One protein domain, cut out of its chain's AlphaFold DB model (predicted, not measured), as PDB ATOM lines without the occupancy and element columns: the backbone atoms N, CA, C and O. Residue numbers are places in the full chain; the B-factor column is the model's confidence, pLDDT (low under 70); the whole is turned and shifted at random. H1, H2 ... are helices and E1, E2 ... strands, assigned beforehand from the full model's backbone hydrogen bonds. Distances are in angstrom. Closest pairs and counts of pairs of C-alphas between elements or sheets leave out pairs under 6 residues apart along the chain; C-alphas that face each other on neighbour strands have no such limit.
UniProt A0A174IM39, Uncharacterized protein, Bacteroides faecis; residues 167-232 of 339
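Overview. This is residues 167 to 232 of the 339 residues of an uncharacterized protein of Bacteroides faecis (UniProt A0A174IM39). H2, the longest helix, and H4 both cross one side of H1, while short H3 makes a corner with H2 and the small strand E1 lies at the opposite end of the longest axis from H3. The 66 printed residues, mostly helix, run H1, H2, H3, H4, E1. The whole is compact, with a radius of gyration of 11.3 A, spanning 33 by 26 by 19 A.

Along the chain. H2, residues 187 to 200, is 20.3 A long. H1, 167 to 178, is 16.1 A long and begins at C-alpha (22.781, -22.197, 43.515). H4 is 218 to 227, 14.3 A; H3 is 204 to 210; E1 is 229 to 231, ending at C-alpha (16.122, -21.397, 56.383).

Arrangement. H2 touches H1 with residues 189 to 193 alone, about perpendicular at 90 degrees; the closest C-alphas, Val 189 and Ala 176, are 5.8 A apart. H2 touches H3, about perpendicular at 74 degrees; the closest C-alphas are Cys 197 and Phe 204, 6.4 A. H4 touches H1 at a steep tilt of 67 degrees, opposite ways; the closest C-alphas are Ala 225 and Ala 169, 5.3 A. H2 and H4 are near each other. E1 pairs with no named strand. In H1, H2, H3 and H4 every O i to N i+4 pair is within hydrogen-bond range.

Size, cuts and confidence. The C-alphas of Asp 209 and Cys 232, the two farthest apart, are 35.4 A apart. The printed part has no cut and no long link. Low confidence includes residues 179 to 191.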
ATOM      1  N   GLU A 167      21.500 -21.507  43.313       88.38
ATOM      2  CA  GLU A 167      22.781 -22.197  43.515       88.38
ATOM      3  C   GLU A 167      22.691 -23.273  44.611       88.38
ATOM      4  O   GLU A 167      23.259 -24.348  44.450       88.38
ATOM      5  N   GLU A 168      21.905 -23.051  45.670       83.31
ATOM      6  CA  GLU A 168      21.659 -24.069  46.705       83.31
ATOM      7  C   GLU A 168      20.900 -25.272  46.126       83.31
ATOM      8  O   GLU A 168      21.285 -26.425  46.328       83.31
ATOM      9  N   ALA A 169      19.849 -25.007  45.344       82.94
ATOM     10  CA  ALA A 169      19.083 -26.028  44.637       82.94
ATOM     11  C   ALA A 169      19.964 -26.821  43.667       82.94
ATOM     12  O   ALA A 169      19.888 -28.050  43.602       82.94
ATOM     13  N   LYS A 170      20.834 -26.126  42.935       87.62
ATOM     14  CA  LYS A 170      21.778 -26.723  41.994       87.62
ATOM     15  C   LYS A 170      22.766 -27.645  42.692       87.62
ATOM     16  O   LYS A 170      23.009 -28.735  42.186       87.62
ATOM     17  N   ASP A 171      23.306 -27.256  43.841       86.88
ATOM     18  CA  ASP A 171      24.243 -28.087  44.602       86.88
ATOM     19  C   ASP A 171      23.576 -29.363  45.138       86.88
ATOM     20  O   ASP A 171      24.124 -30.466  45.005       86.88
ATOM     21  N   ILE A 172      22.349 -29.246  45.658       82.38
ATOM     22  CA  ILE A 172      21.548 -30.393  46.112       82.38
ATOM     23  C   ILE A 172      21.236 -31.334  44.942       82.38
ATOM     24  O   ILE A 172      21.442 -32.548  45.042       82.38
ATOM     25  N   LEU A 173      20.776 -30.794  43.811       82.19
ATOM     26  CA  LEU A 173      20.437 -31.590  42.632       82.19
ATOM     27  C   LEU A 173      21.673 -32.217  41.986       82.19
ATOM     28  O   LEU A 173      21.627 -33.386  41.617       82.19
ATOM     29  N   ASN A 174      22.799 -31.507  41.908       85.44
ATOM     30  CA  ASN A 174      24.068 -32.073  41.445       85.44
ATOM     31  C   ASN A 174      24.476 -33.274  42.296       85.44
ATOM     32  O   ASN A 174      24.904 -34.298  41.760       85.44
ATOM     33  N   THR A 175      24.302 -33.172  43.614       81.38
ATOM     34  CA  THR A 175      24.569 -34.274  44.540       81.38
ATOM     35  C   THR A 175      23.636 -35.455  44.264       81.38
ATOM     36  O   THR A 175      24.109 -36.583  44.118       81.38
ATOM     37  N   ALA A 176      22.334 -35.200  44.096       75.56
ATOM     38  CA  ALA A 176      21.334 -36.229  43.802       75.56
ATOM     39  C   ALA A 176      21.548 -36.922  42.441       75.56
ATOM     40  O   ALA A 176      21.357 -38.130  42.333       75.56
ATOM     41  N   PHE A 177      21.973 -36.190  41.407       78.75
ATOM     42  CA  PHE A 177      22.257 -36.740  40.073       78.75
ATOM     43  C   PHE A 177      23.594 -37.498  40.028       78.75
ATOM     44  O   PHE A 177      23.803 -38.323  39.136       78.75
ATOM     45  N   SER A 178      24.504 -37.244  40.975       76.75
ATOM     46  CA  SER A 178      25.868 -37.791  40.958       76.75
ATOM     47  C   SER A 178      26.077 -39.014  41.854       76.75
ATOM     48  O   SER A 178      27.029 -39.761  41.616       76.75
ATOM     49  N   TYR A 179      25.231 -39.255  42.863       69.50
ATOM     50  CA  TYR A 179      25.438 -40.350  43.821       69.50
ATOM     51  C   TYR A 179      24.883 -41.702  43.307       69.50
ATOM     52  O   TYR A 179      23.673 -41.823  43.130       69.50
ATOM     53  N   PRO A 180      25.732 -42.727  43.054       53.16
ATOM     54  CA  PRO A 180      25.304 -44.022  42.504       53.16
ATOM     55  C   PRO A 180      24.707 -44.999  43.519       53.16
ATOM     56  O   PRO A 180      24.029 -45.940  43.118       53.16
ATOM     57  N   GLU A 181      25.022 -44.863  44.808       50.66
ATOM     58  CA  GLU A 181      24.840 -45.951  45.768       50.66
ATOM     59  C   GLU A 181      24.186 -45.461  47.054       50.66
ATOM     60  O   GLU A 181      24.674 -44.578  47.755       50.66
ATOM     61  N   TYR A 182      23.045 -46.082  47.323       47.28
ATOM     62  CA  TYR A 182      22.308 -46.062  48.566       47.28
ATOM     63  C   TYR A 182      23.209 -46.235  49.797       47.28
ATOM     64  O   TYR A 182      23.608 -47.350  50.128       47.28
ATOM     65  N   ASP A 183      23.370 -45.161  50.562       45.09
ATOM     66  CA  ASP A 183      23.146 -45.268  51.996       45.09
ATOM     67  C   ASP A 183      21.793 -44.610  52.304       45.09
ATOM     68  O   ASP A 183      21.641 -43.389  52.267       45.09
ATOM     69  N   TYR A 184      20.780 -45.442  52.567       45.91
ATOM     70  CA  TYR A 184      19.422 -45.025  52.956       45.91
ATOM     71  C   TYR A 184      19.397 -44.237  54.288       45.91
ATOM     72  O   TYR A 184      18.321 -43.901  54.781       45.91
ATOM     73  N   SER A 185      20.556 -43.960  54.894       46.75
ATOM     74  CA  SER A 185      20.711 -43.131  56.086       46.75
ATOM     75  C   SER A 185      20.581 -41.622  55.819       46.75
ATOM     76  O   SER A 185      20.303 -40.875  56.757       46.75
ATOM     77  N   VAL A 186      20.722 -41.155  54.567       52.56
ATOM     78  CA  VAL A 186      20.616 -39.724  54.224       52.56
ATOM     79  C   VAL A 186      19.217 -39.404  53.687       52.56
ATOM     80  O   VAL A 186      18.908 -39.554  52.502       52.56
ATOM     81  N   GLU A 187      18.345 -38.954  54.589       57.03
ATOM     82  CA  GLU A 187      16.934 -38.639  54.316       57.03
ATOM     83  C   GLU A 187      16.755 -37.561  53.220       57.03
ATOM     84  O   GLU A 187      15.760 -37.570  52.492       57.03
ATOM     85  N   GLU A 188      17.736 -36.665  53.056       56.53
ATOM     86  CA  GLU A 188      17.721 -35.575  52.070       56.53
ATOM     87  C   GLU A 188      17.824 -36.067  50.620       56.53
ATOM     88  O   GLU A 188      17.004 -35.679  49.790       56.53
ATOM     89  N   VAL A 189      18.759 -36.973  50.308       57.16
ATOM     90  CA  VAL A 189      18.957 -37.479  48.933       57.16
ATOM     91  C   VAL A 189      17.746 -38.300  48.482       57.16
ATOM     92  O   VAL A 189      17.245 -38.127  47.371       57.16
ATOM     93  N   THR A 190      17.206 -39.128  49.381       63.19
ATOM     94  CA  THR A 190      16.002 -39.934  49.118       63.19
ATOM     95  C   THR A 190      14.773 -39.050  48.876       63.19
ATOM     96  O   THR A 190      13.956 -39.343  48.000       63.19
ATOM     97  N   GLY A 191      14.642 -37.953  49.630       67.38
ATOM     98  CA  GLY A 191      13.572 -36.973  49.447       67.38
ATOM     99  C   GLY A 191      13.647 -36.263  48.094       67.38
ATOM    100  O   GLY A 191      12.645 -36.208  47.383       67.38
ATOM    101  N   THR A 192      14.834 -35.786  47.713       70.50
ATOM    102  CA  THR A 192      15.062 -35.060  46.455       70.50
ATOM    103  C   THR A 192      14.830 -35.939  45.228       70.50
ATOM    104  O   THR A 192      14.082 -35.554  44.331       70.50
ATOM    105  N   THR A 193      15.388 -37.153  45.187       69.25
ATOM    106  CA  THR A 193      15.179 -38.066  44.048       69.25
ATOM    107  C   THR A 193      13.711 -38.448  43.892       69.25
ATOM    108  O   THR A 193      13.195 -38.510  42.774       69.25
ATOM    109  N   LYS A 194      13.005 -38.651  45.010       70.06
ATOM    110  CA  LYS A 194      11.565 -38.906  44.992       70.06
ATOM    111  C   LYS A 194      10.779 -37.707  44.464       70.06
ATOM    112  O   LYS A 194       9.902 -37.904  43.630       70.06
ATOM    113  N   TRP A 195      11.113 -36.490  44.898       79.00
ATOM    114  CA  TRP A 195      10.495 -35.265  44.384       79.00
ATOM    115  C   TRP A 195      10.643 -35.163  42.859       79.00
ATOM    116  O   TRP A 195       9.660 -34.878  42.180       79.00
ATOM    117  N   ILE A 196      11.819 -35.485  42.303       68.00
ATOM    118  CA  ILE A 196      12.045 -35.488  40.846       68.00
ATOM    119  C   ILE A 196      11.148 -36.533  40.167       68.00
ATOM    120  O   ILE A 196      10.444 -36.223  39.208       68.00
ATOM    121  N   CYS A 197      11.141 -37.771  40.666       65.62
ATOM    122  CA  CYS A 197      10.315 -38.840  40.099       65.62
ATOM    123  C   CYS A 197       8.825 -38.460  40.082       65.62
ATOM    124  O   CYS A 197       8.153 -38.611  39.060       65.62
ATOM    125  N   ASP A 198       8.329 -37.909  41.193       70.00
ATOM    126  CA  ASP A 198       6.931 -37.516  41.359       70.00
ATOM    127  C   ASP A 198       6.552 -36.328  40.448       70.00
ATOM    128  O   ASP A 198       5.492 -36.365  39.818       70.00
ATOM    129  N   ASN A 199       7.408 -35.305  40.326       66.94
ATOM    130  CA  ASN A 199       7.120 -34.111  39.517       66.94
ATOM    131  C   ASN A 199       7.241 -34.346  38.007       66.94
ATOM    132  O   ASN A 199       6.469 -33.787  37.227       66.94
ATOM    133  N   TYR A 200       8.180 -35.190  37.582       66.44
ATOM    134  CA  TYR A 200       8.403 -35.477  36.162       66.44
ATOM    135  C   TYR A 200       7.684 -36.742  35.683       66.44
ATOM    136  O   TYR A 200       7.723 -37.055  34.494       66.44
ATOM    137  N   GLY A 201       6.993 -37.452  36.582       71.88
ATOM    138  CA  GLY A 201       6.233 -38.659  36.256       71.88
ATOM    139  C   GLY A 201       7.110 -39.807  35.758       71.88
ATOM    140  O   GLY A 201       6.647 -40.616  34.957       71.88
ATOM    141  N   VAL A 202       8.366 -39.856  36.210       70.56
ATOM    142  CA  VAL A 202       9.339 -40.888  35.842       70.56
ATOM    143  C   VAL A 202       9.526 -41.861  36.996       70.56
ATOM    144  O   VAL A 202       9.520 -41.485  38.168       70.56
ATOM    145  N   SER A 203       9.694 -43.136  36.678       73.88
ATOM    146  CA  SER A 203      10.081 -44.140  37.660       73.88
ATOM    147  C   SER A 203      11.534 -43.944  38.096       73.88
ATOM    148  O   SER A 203      12.358 -43.389  37.371       73.88
ATOM    149  N   PHE A 204      11.883 -44.482  39.264       73.94
ATOM    150  CA  PHE A 204      13.269 -44.478  39.735       73.94
ATOM    151  C   PHE A 204      14.233 -45.146  38.736       73.94
ATOM    152  O   PHE A 204      15.353 -44.682  38.557       73.94
ATOM    153  N   SER A 205      13.795 -46.206  38.047       76.00
ATOM    154  CA  SER A 205      14.608 -46.868  37.016       76.00
ATOM    155  C   SER A 205      14.871 -45.945  35.828       76.00
ATOM    156  O   SER A 205      16.008 -45.830  35.388       76.00
ATOM    157  N   GLU A 206      13.840 -45.252  35.339       74.50
ATOM    158  CA  GLU A 206      13.983 -44.269  34.257       74.50
ATOM    159  C   GLU A 206      14.851 -43.087  34.694       74.50
ATOM    160  O   GLU A 206      15.624 -42.562  33.894       74.50
ATOM    161  N   PHE A 207      14.782 -42.698  35.971       75.31
ATOM    162  CA  PHE A 207      15.670 -41.683  36.516       75.31
ATOM    163  C   PHE A 207      17.139 -42.110  36.459       75.31
ATOM    164  O   PHE A 207      17.984 -41.358  35.967       75.31
ATOM    165  N   MET A 208      17.437 -43.332  36.906       76.31
ATOM    166  CA  MET A 208      18.793 -43.881  36.879       76.31
ATOM    167  C   MET A 208      19.331 -44.071  35.456       76.31
ATOM    168  O   MET A 208      20.521 -43.876  35.234       76.31
ATOM    169  N   ASP A 209      18.476 -44.403  34.489       76.50
ATOM    170  CA  ASP A 209      18.901 -44.603  33.099       76.50
ATOM    171  C   ASP A 209      19.129 -43.285  32.340       76.50
ATOM    172  O   ASP A 209      19.991 -43.222  31.460       76.50
ATOM    173  N   HIS A 210      18.370 -42.228  32.657       71.62
ATOM    174  CA  HIS A 210      18.351 -40.998  31.855       71.62
ATOM    175  C   HIS A 210      18.993 -39.776  32.515       71.62
ATOM    176  O   HIS A 210      19.499 -38.905  31.806       71.62
ATOM    177  N   PHE A 211      18.986 -39.686  33.843       73.19
ATOM    178  CA  PHE A 211      19.427 -38.487  34.561       73.19
ATOM    179  C   PHE A 211      20.684 -38.714  35.400       73.19
ATOM    180  O   PHE A 211      21.427 -37.766  35.650       73.19
ATOM    181  N   TYR A 212      20.989 -39.953  35.776       76.62
ATOM    182  CA  TYR A 212      22.204 -40.268  36.524       76.62
ATOM    183  C   TYR A 212      23.484 -39.818  35.788       76.62
ATOM    184  O   TYR A 212      23.651 -40.061  34.593       76.62
ATOM    185  N   LYS A 213      24.397 -39.157  36.515       75.88
ATOM    186  CA  LYS A 213      25.620 -38.485  36.019       75.88
ATOM    187  C   LYS A 213      25.391 -37.362  35.000       75.88
ATOM    188  O   LYS A 213      26.364 -36.876  34.419       75.88
ATOM    189  N   SER A 214      24.151 -36.937  34.780       80.50
ATOM    190  CA  SER A 214      23.850 -35.769  33.953       80.50
ATOM    191  C   SER A 214      23.914 -34.486  34.776       80.50
ATOM    192  O   SER A 214      23.700 -34.492  35.986       80.50
ATOM    193  N   THR A 215      24.166 -33.364  34.106       83.25
ATOM    194  CA  THR A 215      23.944 -32.046  34.708       83.25
ATOM    195  C   THR A 215      22.434 -31.820  34.854       83.25
ATOM    196  O   THR A 215      21.717 -32.008  33.862       83.25
ATOM    197  N   PRO A 216      21.930 -31.420  36.036       81.50
ATOM    198  CA  PRO A 216      20.523 -31.093  36.211       81.50
ATOM    199  C   PRO A 216      20.140 -29.922  35.288       81.50
ATOM    200  O   PRO A 216      20.843 -28.909  35.271       81.50
ATOM    201  N   PRO A 217      19.059 -30.046  34.497       82.94
ATOM    202  CA  PRO A 217      18.566 -28.961  33.652       82.94
ATOM    203  C   PRO A 217      18.182 -27.707  34.456       82.94
ATOM    204  O   PRO A 217      17.583 -27.832  35.523       82.94
ATOM    205  N   ASP A 218      18.433 -26.508  33.917       81.12
ATOM    206  CA  ASP A 218      18.145 -25.231  34.602       81.12
ATOM    207  C   ASP A 218      16.677 -25.123  35.050       81.12
ATOM    208  O   ASP A 218      16.396 -24.733  36.178       81.12
ATOM    209  N   ASN A 219      15.729 -25.571  34.222       80.69
ATOM    210  CA  ASN A 219      14.305 -25.568  34.570       80.69
ATOM    211  C   ASN A 219      13.962 -26.509  35.743       80.69
ATOM    212  O   ASN A 219      12.999 -26.262  36.466       80.69
ATOM    213  N   VAL A 220      14.723 -27.593  35.931       76.44
ATOM    214  CA  VAL A 220      14.579 -28.499  37.085       76.44
ATOM    215  C   VAL A 220      15.104 -27.819  38.343       76.44
ATOM    216  O   VAL A 220      14.462 -27.903  39.387       76.44
ATOM    217  N   ILE A 221      16.228 -27.106  38.234       78.94
ATOM    218  CA  ILE A 221      16.814 -26.341  39.338       78.94
ATOM    219  C   ILE A 221      15.874 -25.213  39.768       78.94
ATOM    220  O   ILE A 221      15.593 -25.090  40.956       78.94
ATOM    221  N   GLU A 222      15.338 -24.441  38.820       77.62
ATOM    222  CA  GLU A 222      14.365 -23.375  39.089       77.62
ATOM    223  C   GLU A 222      13.108 -23.923  39.778       77.62
ATOM    224  O   GLU A 222      12.718 -23.426  40.832       77.62
ATOM    225  N   THR A 223      12.520 -25.003  39.250       71.81
ATOM    226  CA  THR A 223      11.317 -25.616  39.845       71.81
ATOM    227  C   THR A 223      11.601 -26.156  41.251       71.81
ATOM    228  O   THR A 223      10.802 -25.972  42.166       71.81
ATOM    229  N   PHE A 224      12.757 -26.794  41.457       72.50
ATOM    230  CA  PHE A 224      13.154 -27.297  42.772       72.50
ATOM    231  C   PHE A 224      13.364 -26.161  43.774       72.50
ATOM    232  O   PHE A 224      12.913 -26.269  44.912       72.50
ATOM    233  N   ALA A 225      14.006 -25.073  43.347       70.62
ATOM    234  CA  ALA A 225      14.238 -23.884  44.157       70.62
ATOM    235  C   ALA A 225      12.925 -23.205  44.590       70.62
ATOM    236  O   ALA A 225      12.795 -22.774  45.735       70.62
ATOM    237  N   GLU A 226      11.937 -23.144  43.694       68.38
ATOM    238  CA  GLU A 226      10.620 -22.559  43.971       68.38
ATOM    239  C   GLU A 226       9.758 -23.424  44.902       68.38
ATOM    240  O   GLU A 226       9.051 -22.893  45.762       68.38
ATOM    241  N   GLU A 227       9.796 -24.750  44.738       66.94
ATOM    242  CA  GLU A 227       8.961 -25.680  45.510       66.94
ATOM    243  C   GLU A 227       9.558 -26.071  46.866       66.94
ATOM    244  O   GLU A 227       8.839 -26.582  47.731       66.94
ATOM    245  N   ASN A 228      10.855 -25.833  47.077       68.25
ATOM    246  CA  ASN A 228      11.537 -26.147  48.326       68.25
ATOM    247  C   ASN A 228      11.900 -24.880  49.097       68.25
ATOM    248  O   ASN A 228      12.217 -23.829  48.546       68.25
ATOM    249  N   LEU A 229      11.856 -25.002  50.420       72.44
ATOM    250  CA  LEU A 229      12.145 -23.908  51.332       72.44
ATOM    251  C   LEU A 229      13.481 -24.145  52.026       72.44
ATOM    252  O   LEU A 229      13.766 -25.259  52.466       72.44
ATOM    253  N   THR A 230      14.256 -23.079  52.177       70.88
ATOM    254  CA  THR A 230      15.471 -23.041  52.994       70.88
ATOM    255  C   THR A 230      15.286 -22.096  54.178       70.88
ATOM    256  O   THR A 230      14.416 -21.222  54.171       70.88
ATOM    257  N   VAL A 231      16.098 -22.279  55.215       76.12
ATOM    258  CA  VAL A 231      16.122 -21.397  56.383       76.12
ATOM    259  C   VAL A 231      16.970 -20.177  56.057       76.12
ATOM    260  O   VAL A 231      18.134 -20.300  55.692       76.12
ATOM    261  N   CYS A 232      16.417 -18.983  56.243       75.81
ATOM    262  CA  CYS A 232      17.194 -17.768  56.088       75.81
ATOM    263  C   CYS A 232      18.173 -17.589  57.260       75.81
ATOM    264  O   CYS A 232      17.759 -17.454  58.418       75.81
TER     265      CYS A 232